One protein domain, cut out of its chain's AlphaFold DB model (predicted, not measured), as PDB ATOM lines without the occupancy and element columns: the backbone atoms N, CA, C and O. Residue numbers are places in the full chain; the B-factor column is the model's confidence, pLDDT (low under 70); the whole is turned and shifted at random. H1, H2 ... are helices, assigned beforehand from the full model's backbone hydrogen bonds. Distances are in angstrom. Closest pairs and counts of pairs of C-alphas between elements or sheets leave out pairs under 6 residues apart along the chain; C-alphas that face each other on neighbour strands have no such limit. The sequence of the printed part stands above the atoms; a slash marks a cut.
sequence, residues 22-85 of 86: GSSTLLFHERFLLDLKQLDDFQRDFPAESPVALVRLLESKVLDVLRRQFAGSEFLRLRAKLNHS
ATOM      1  N   GLY A  22    -133.604 415.332  11.553       62.28
ATOM      2  CA  GLY A  22    -134.714 415.329  12.521       62.28
ATOM      3  C   GLY A  22    -134.345 415.613  13.983       62.28
ATOM      4  O   GLY A  22    -135.234 415.810  14.809       62.28
ATOM      5  N   SER A  23    -133.059 415.634  14.342       55.62
ATOM      6  CA  SER A  23    -132.605 415.850  15.724       55.62
ATOM      7  C   SER A  23    -131.277 416.621  15.757       55.62
ATOM      8  O   SER A  23    -130.616 416.752  14.742       55.62
ATOM      9  N   SER A  24    -130.883 417.223  16.881       54.06
ATOM     10  CA  SER A  24    -129.629 417.997  16.980       54.06
ATOM     11  C   SER A  24    -128.413 417.046  16.961       54.06
ATOM     12  O   SER A  24    -128.134 416.387  17.962       54.06
ATOM     13  N   THR A  25    -127.720 416.926  15.821       55.97
ATOM     14  CA  THR A  25    -127.093 415.658  15.353       55.97
ATOM     15  C   THR A  25    -125.636 415.701  14.897       55.97
ATOM     16  O   THR A  25    -125.114 414.672  14.467       55.97
ATOM     17  N   LEU A  26    -124.925 416.820  15.051       57.53
ATOM     18  CA  LEU A  26    -123.501 416.911  14.677       57.53
ATOM     19  C   LEU A  26    -122.635 415.797  15.313       57.53
ATOM     20  O   LEU A  26    -121.822 415.178  14.633       57.53
ATOM     21  N   LEU A  27    -122.903 415.440  16.575       61.19
ATOM     22  CA  LEU A  27    -122.178 414.384  17.300       61.19
ATOM     23  C   LEU A  27    -122.419 412.958  16.769       61.19
ATOM     24  O   LEU A  27    -121.608 412.068  17.021       61.19
ATOM     25  N   PHE A  28    -123.534 412.705  16.078       65.00
ATOM     26  CA  PHE A  28    -123.883 411.362  15.598       65.00
ATOM     27  C   PHE A  28    -123.287 411.065  14.223       65.00
ATOM     28  O   PHE A  28    -122.859 409.937  13.987       65.00
ATOM     29  N   HIS A  29    -123.224 412.056  13.332       67.25
ATOM     30  CA  HIS A  29    -122.582 411.915  12.022       67.25
ATOM     31  C   HIS A  29    -121.066 411.698  12.168       67.25
ATOM     32  O   HIS A  29    -120.515 410.761  11.595       67.25
ATOM     33  N   GLU A  30    -120.402 412.464  13.043       73.06
ATOM     34  CA  GLU A  30    -118.978 412.267  13.359       73.06
ATOM     35  C   GLU A  30    -118.687 410.860  13.904       73.06
ATOM     36  O   GLU A  30    -117.668 410.252  13.572       73.06
ATOM     37  N   ARG A  31    -119.604 410.305  14.710       73.94
ATOM     38  CA  ARG A  31    -119.476 408.950  15.265       73.94
ATOM     39  C   ARG A  31    -119.554 407.874  14.183       73.94
ATOM     40  O   ARG A  31    -118.805 406.903  14.243       73.94
ATOM     41  N   PHE A  32    -120.441 408.051  13.207       77.94
ATOM     42  CA  PHE A  32    -120.603 407.115  12.098       77.94
ATOM     43  C   PHE A  32    -119.416 407.165  11.133       77.94
ATOM     44  O   PHE A  32    -118.888 406.120  10.764       77.94
ATOM     45  N   LEU A  33    -118.917 408.363  10.807       80.62
ATOM     46  CA  LEU A  33    -117.690 408.516  10.020       80.62
ATOM     47  C   LEU A  33    -116.476 407.879  10.707       80.62
ATOM     48  O   LEU A  33    -115.630 407.286  10.039       80.62
ATOM     49  N   LEU A  34    -116.394 407.967  12.038       84.12
ATOM     50  CA  LEU A  34    -115.348 407.290  12.799       84.12
ATOM     51  C   LEU A  34    -115.467 405.764  12.692       84.12
ATOM     52  O   LEU A  34    -114.459 405.100  12.463       84.12
ATOM     53  N   ASP A  35    -116.680 405.218  12.821       83.38
ATOM     54  CA  ASP A  35    -116.934 403.781  12.667       83.38
ATOM     55  C   ASP A  35    -116.601 403.301  11.231       83.38
ATOM     56  O   ASP A  35    -115.994 402.242  11.066       83.38
ATOM     57  N   LEU A  36    -116.916 404.090  10.194       83.31
ATOM     58  CA  LEU A  36    -116.537 403.795   8.802       83.31
ATOM     59  C   LEU A  36    -115.022 403.830   8.590       83.31
ATOM     60  O   LEU A  36    -114.470 402.943   7.944       83.31
ATOM     61  N   LYS A  37    -114.334 404.821   9.166       85.12
ATOM     62  CA  LYS A  37    -112.872 404.901   9.102       85.12
ATOM     63  C   LYS A  37    -112.217 403.688   9.768       85.12
ATOM     64  O   LYS A  37    -111.260 403.146   9.232       85.12
ATOM     65  N   GLN A  38    -112.744 403.240  10.907       84.50
ATOM     66  CA  GLN A  38    -112.251 402.037  11.586       84.50
ATOM     67  C   GLN A  38    -112.464 400.768  10.754       84.50
ATOM     68  O   GLN A  38    -111.611 399.883  10.768       84.50
ATOM     69  N   LEU A  39    -113.582 400.679  10.026       83.56
ATOM     70  CA  LEU A  39    -113.825 399.584   9.091       83.56
ATOM     71  C   LEU A  39    -112.811 399.598   7.937       83.56
ATOM     72  O   LEU A  39    -112.253 398.551   7.617       83.56
ATOM     73  N   ASP A  40    -112.545 400.767   7.356       82.44
ATOM     74  CA  ASP A  40    -111.563 400.931   6.278       82.44
ATOM     75  C   ASP A  40    -110.137 400.595   6.748       82.44
ATOM     76  O   ASP A  40    -109.440 399.800   6.116       82.44
ATOM     77  N   ASP A  41    -109.732 401.105   7.917       84.69
ATOM     78  CA  ASP A  41    -108.444 400.783   8.540       84.69
ATOM     79  C   ASP A  41    -108.310 399.265   8.786       84.69
ATOM     80  O   ASP A  41    -107.282 398.677   8.452       84.69
ATOM     81  N   PHE A  42    -109.363 398.601   9.279       81.81
ATOM     82  CA  PHE A  42    -109.371 397.146   9.456       81.81
ATOM     83  C   PHE A  42    -109.220 396.395   8.127       81.81
ATOM     84  O   PHE A  42    -108.432 395.457   8.040       81.81
ATOM     85  N   GLN A  43    -109.951 396.785   7.082       81.75
ATOM     86  CA  GLN A  43    -109.844 396.128   5.776       81.75
ATOM     87  C   GLN A  43    -108.478 396.341   5.122       81.75
ATOM     88  O   GLN A  43    -107.991 395.454   4.419       81.75
ATOM     89  N   ARG A  44    -107.853 397.499   5.354       82.06
ATOM     90  CA  ARG A  44    -106.493 397.784   4.895       82.06
ATOM     91  C   ARG A  44    -105.469 396.898   5.599       82.06
ATOM     92  O   ARG A  44    -104.580 396.367   4.936       82.06
ATOM     93  N   ASP A  45    -105.600 396.735   6.913       87.75
ATOM     94  CA  ASP A  45    -104.648 395.977   7.729       87.75
ATOM     95  C   ASP A  45    -104.874 394.451   7.617       87.75
ATOM     96  O   ASP A  45    -103.930 393.668   7.747       87.75
ATOM     97  N   PHE A  46    -106.102 394.022   7.300       82.31
ATOM     98  CA  PHE A  46    -106.508 392.619   7.163       82.31
ATOM     99  C   PHE A  46    -107.286 392.354   5.853       82.31
ATOM    100  O   PHE A  46    -108.458 391.976   5.885       82.31
ATOM    101  N   PRO A  47    -106.653 392.476   4.670       80.06
ATOM    102  CA  PRO A  47    -107.345 392.391   3.376       80.06
ATOM    103  C   PRO A  47    -107.899 390.996   3.038       80.06
ATOM    104  O   PRO A  47    -108.723 390.864   2.133       80.06
ATOM    105  N   ALA A  48    -107.436 389.950   3.731       79.56
ATOM    106  CA  ALA A  48    -107.925 388.580   3.571       79.56
ATOM    107  C   ALA A  48    -109.170 388.277   4.427       79.56
ATOM    108  O   ALA A  48    -109.847 387.278   4.178       79.56
ATOM    109  N   GLU A  49    -109.473 389.119   5.419       80.38
ATOM    110  CA  GLU A  49    -110.601 388.926   6.326       80.38
ATOM    111  C   GLU A  49    -111.896 389.492   5.738       80.38
ATOM    112  O   GLU A  49    -111.926 390.523   5.062       80.38
ATOM    113  N   SER A  50    -113.009 388.811   6.010       80.25
ATOM    114  CA  SER A  50    -114.318 389.256   5.535       80.25
ATOM    115  C   SER A  50    -114.840 390.417   6.392       80.25
ATOM    116  O   SER A  50    -115.061 390.233   7.592       80.25
ATOM    117  N   PRO A  51    -115.156 391.589   5.807       78.50
ATOM    118  CA  PRO A  51    -115.692 392.733   6.552       78.50
ATOM    119  C   PRO A  51    -117.151 392.535   6.991       78.50
ATOM    120  O   PRO A  51    -117.690 393.354   7.729       78.50
ATOM    121  N   VAL A  52    -117.818 391.465   6.541       82.06
ATOM    122  CA  VAL A  52    -119.271 391.270   6.691       82.06
ATOM    123  C   VAL A  52    -119.722 391.324   8.151       82.06
ATOM    124  O   VAL A  52    -120.765 391.901   8.451       82.06
ATOM    125  N   ALA A  53    -118.949 390.749   9.075       77.06
ATOM    126  CA  ALA A  53    -119.287 390.781  10.498       77.06
ATOM    127  C   ALA A  53    -119.247 392.209  11.070       77.06
ATOM    128  O   ALA A  53    -120.121 392.585  11.848       77.06
ATOM    129  N   LEU A  54    -118.267 393.011  10.645       78.44
ATOM    130  CA  LEU A  54    -118.111 394.398  11.073       78.44
ATOM    131  C   LEU A  54    -119.181 395.298  10.452       78.44
ATOM    132  O   LEU A  54    -119.761 396.114  11.162       78.44
ATOM    133  N   VAL A  55    -119.520 395.089   9.176       82.25
ATOM    134  CA  VAL A  55    -120.641 395.781   8.516       82.25
ATOM    135  C   VAL A  55    -121.961 395.482   9.219       82.25
ATOM    136  O   VAL A  55    -122.693 396.410   9.541       82.25
ATOM    137  N   ARG A  56    -122.245 394.216   9.553       81.69
ATOM    138  CA  ARG A  56    -123.449 393.843  10.320       81.69
ATOM    139  C   ARG A  56    -123.491 394.489  11.703       81.69
ATOM    140  O   ARG A  56    -124.564 394.837  12.191       81.69
ATOM    141  N   LEU A  57    -122.337 394.647  12.348       80.75
ATOM    142  CA  LEU A  57    -122.243 395.320  13.640       80.75
ATOM    143  C   LEU A  57    -122.549 396.819  13.505       80.75
ATOM    144  O   LEU A  57    -123.290 397.374  14.316       80.75
ATOM    145  N   LEU A  58    -122.032 397.448  12.449       82.44
ATOM    146  CA  LEU A  58    -122.336 398.823  12.056       82.44
ATOM    147  C   LEU A  58    -123.838 398.987  11.760       82.44
ATOM    148  O   LEU A  58    -124.472 399.878  12.318       82.44
ATOM    149  N   GLU A  59    -124.438 398.078  10.989       82.44
ATOM    150  CA  GLU A  59    -125.870 398.068  10.658       82.44
ATOM    151  C   GLU A  59    -126.739 397.946  11.919       82.44
ATOM    152  O   GLU A  59    -127.685 398.713  12.114       82.44
ATOM    153  N   SER A  60    -126.373 397.040  12.830       82.56
ATOM    154  CA  SER A  60    -127.063 396.878  14.111       82.56
ATOM    155  C   SER A  60    -127.023 398.153  14.954       82.56
ATOM    156  O   SER A  60    -128.022 398.475  15.596       82.56
ATOM    157  N   LYS A  61    -125.908 398.899  14.949       80.62
ATOM    158  CA  LYS A  61    -125.826 400.196  15.637       80.62
ATOM    159  C   LYS A  61    -126.797 401.211  15.025       80.62
ATOM    160  O   LYS A  61    -127.486 401.891  15.785       80.62
ATOM    161  N   VAL A  62    -126.892 401.293  13.691       78.75
ATOM    162  CA  VAL A  62    -127.866 402.175  13.010       78.75
ATOM    163  C   VAL A  62    -129.288 401.835  13.426       78.75
ATOM    164  O   VAL A  62    -130.046 402.721  13.813       78.75
ATOM    165  N   LEU A  63    -129.641 400.550  13.399       78.19
ATOM    166  CA  LEU A  63    -130.979 400.079  13.751       78.19
ATOM    167  C   LEU A  63    -131.339 400.362  15.212       78.19
ATOM    168  O   LEU A  63    -132.478 400.737  15.502       78.19
ATOM    169  N   ASP A  64    -130.383 400.226  16.128       81.12
ATOM    170  CA  ASP A  64    -130.586 400.545  17.540       81.12
ATOM    171  C   ASP A  64    -130.815 402.044  17.764       81.12
ATOM    172  O   ASP A  64    -131.702 402.423  18.532       81.12
ATOM    173  N   VAL A  65    -130.053 402.905  17.083       76.50
ATOM    174  CA  VAL A  65    -130.237 404.365  17.151       76.50
ATOM    175  C   VAL A  65    -131.584 404.763  16.549       76.50
ATOM    176  O   VAL A  65    -132.349 405.475  17.201       76.50
ATOM    177  N   LEU A  66    -131.918 404.223  15.373       75.44
ATOM    178  CA  LEU A  66    -133.220 404.378  14.718       75.44
ATOM    179  C   LEU A  66    -134.369 404.046  15.668       75.44
ATOM    180  O   LEU A  66    -135.292 404.838  15.831       75.44
ATOM    181  N   ARG A  67    -134.298 402.883  16.323       75.88
ATOM    182  CA  ARG A  67    -135.334 402.413  17.248       75.88
ATOM    183  C   ARG A  67    -135.465 403.291  18.492       75.88
ATOM    184  O   ARG A  67    -136.554 403.387  19.049       75.88
ATOM    185  N   ARG A  68    -134.362 403.876  18.970       76.81
ATOM    186  CA  ARG A  68    -134.355 404.734  20.167       76.81
ATOM    187  C   ARG A  68    -134.863 406.145  19.883       76.81
ATOM    188  O   ARG A  68    -135.467 406.733  20.774       76.81
ATOM    189  N   GLN A  69    -134.604 406.686  18.693       71.44
ATOM    190  CA  GLN A  69    -134.983 408.058  18.341       71.44
ATOM    191  C   GLN A  69    -136.352 408.167  17.660       71.44
ATOM    192  O   GLN A  69    -137.023 409.179  17.839       71.44
ATOM    193  N   PHE A  70    -136.789 407.144  16.922       67.69
ATOM    194  CA  PHE A  70    -138.015 407.193  16.125       67.69
ATOM    195  C   PHE A  70    -139.015 406.131  16.586       67.69
ATOM    196  O   PHE A  70    -138.664 404.968  16.792       67.69
ATOM    197  N   ALA A  71    -140.287 406.516  16.719       65.06
ATOM    198  CA  ALA A  71    -141.374 405.614  17.095       65.06
ATOM    199  C   ALA A  71    -142.315 405.341  15.909       65.06
ATOM    200  O   ALA A  71    -142.618 406.220  15.107       65.06
ATOM    201  N   GLY A  72    -142.821 404.109  15.818       71.56
ATOM    202  CA  GLY A  72    -143.898 403.759  14.890       71.56
ATOM    203  C   GLY A  72    -143.490 403.770  13.411       71.56
ATOM    204  O   GLY A  72    -142.634 402.993  12.986       71.56
ATOM    205  N   SER A  73    -144.163 404.596  12.606       70.50
ATOM    206  CA  SER A  73    -144.097 404.574  11.138       70.50
ATOM    207  C   SER A  73    -142.771 405.082  10.565       70.50
ATOM    208  O   SER A  73    -142.333 404.580   9.529       70.50
ATOM    209  N   GLU A  74    -142.095 406.018  11.232       70.25
ATOM    210  CA  GLU A  74    -140.801 406.550  10.780       70.25
ATOM    211  C   GLU A  74    -139.682 405.509  10.897       70.25
ATOM    212  O   GLU A  74    -138.902 405.335   9.958       70.25
ATOM    213  N   PHE A  75    -139.677 404.732  11.987       75.56
ATOM    214  CA  PHE A  75    -138.786 403.582  12.152       75.56
ATOM    215  C   PHE A  75    -139.012 402.533  11.055       75.56
ATOM    216  O   PHE A  75    -138.057 402.061  10.441       75.56
ATOM    217  N   LEU A  76    -140.273 402.184  10.772       75.69
ATOM    218  CA  LEU A  76    -140.603 401.195   9.740       75.69
ATOM    219  C   LEU A  76    -140.188 401.665   8.341       75.69
ATOM    220  O   LEU A  76    -139.655 400.868   7.570       75.69
ATOM    221  N   ARG A  77    -140.371 402.955   8.031       80.44
ATOM    222  CA  ARG A  77    -139.953 403.560   6.758       80.44
ATOM    223  C   ARG A  77    -138.437 403.492   6.566       80.44
ATOM    224  O   ARG A  77    -137.977 403.072   5.508       80.44
ATOM    225  N   LEU A  78    -137.663 403.890   7.577       73.75
ATOM    226  CA  LEU A  78    -136.197 403.913   7.502       73.75
ATOM    227  C   LEU A  78    -135.601 402.495   7.518       73.75
ATOM    228  O   LEU A  78    -134.683 402.197   6.759       73.75
ATOM    229  N   ARG A  79    -136.188 401.576   8.293       75.12
ATOM    230  CA  ARG A  79    -135.822 400.152   8.278       75.12
ATOM    231  C   ARG A  79    -136.085 399.495   6.921       75.12
ATOM    232  O   ARG A  79    -135.288 398.674   6.481       75.12
ATOM    233  N   ALA A  80    -137.190 399.837   6.256       79.38
ATOM    234  CA  ALA A  80    -137.500 399.305   4.930       79.38
ATOM    235  C   ALA A  80    -136.455 399.716   3.878       79.38
ATOM    236  O   ALA A  80    -136.129 398.900   3.021       79.38
ATOM    237  N   LYS A  81    -135.889 400.930   3.976       74.19
ATOM    238  CA  LYS A  81    -134.787 401.382   3.109       74.19
ATOM    239  C   LYS A  81    -133.510 400.565   3.323       74.19
ATOM    240  O   LYS A  81    -132.924 400.120   2.346       74.19
ATOM    241  N   LEU A  82    -133.134 400.301   4.579       72.56
ATOM    242  CA  LEU A  82    -131.975 399.453   4.900       72.56
ATOM    243  C   LEU A  82    -132.138 398.024   4.361       72.56
ATOM    244  O   LEU A  82    -131.214 397.474   3.771       72.56
ATOM    245  N   ASN A  83    -133.331 397.441   4.501       70.19
ATOM    246  CA  ASN A  83    -133.599 396.073   4.049       70.19
ATOM    247  C   ASN A  83    -133.672 395.915   2.519       70.19
ATOM    248  O   ASN A  83    -133.546 394.796   2.036       70.19
ATOM    249  N   HIS A  84    -133.911 396.990   1.759       63.22
ATOM    250  CA  HIS A  84    -134.058 396.928   0.296       63.22
ATOM    251  C   HIS A  84    -132.721 396.875  -0.468       63.22
ATOM    252  O   HIS A  84    -132.740 396.672  -1.681       63.22
ATOM    253  N   SER A  85    -131.590 397.049   0.228       51.22
ATOM    254  CA  SER A  85    -130.224 396.983  -0.323       51.22
ATOM    255  C   SER A  85    -129.528 395.622  -0.135       51.22
ATOM    256  O   SER A  85    -128.357 395.507  -0.491       51.22
TER     257      SER A  85
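What this domain is: This is residues 22 to 85 of the 86 residues of an uncharacterized protein of Verrucomicrobiaceae bacterium (UniProt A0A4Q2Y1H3). Three helices fold back and forth in an open zigzag, with H2 in the middle, long H1 loosely on one side and shorter H3 on another. The 64 printed residues hold H1, H2 and H3 in that order, with no named strand: all helix. The whole is loose, radius of gyration of the C-alphas 13.8 A, spanning 41 by 26 by 15 A.

How they stand to each other: Start at H1, residues 26 to 45, which only just touches H2, residues 52 to 69, with 3 pairs of C-alphas within 8 A; the closest are Leu 39 and Leu 54, 7.0 A. This hairpin has a shallow tilt of 8 degrees, opposite ways. Next, H2 touches H3, residues 73 to 83, with its residues 63 to 67 alone; the closest C-alphas, Leu 66 and Phe 75, are 6.2 A apart. This second hairpin has a shallow tilt of 9 degrees, opposite ways. H1 and H3 are apart. Every O i to N i+4 pair is within hydrogen-bond range in H2 and H3, and 15 of 16 in H1.

Where its parts are: Find C-alpha 26 at (-123.501, 416.911, 14.677); H1 runs 29.0 A from there. H2 runs 25.8 A, and H3 15.3 A to C-alpha 83 at (-133.599, 396.073, 4.049).

The domain as a whole: The C-alphas farthest apart, Ala 48 and Gly 72, are 40.7 A apart. The printed part has no cut and no long link; residues 44 to 50 stand free. Look for pLDDT under 70 at residues 22 to 29, 70 to 71 and 84 to 85.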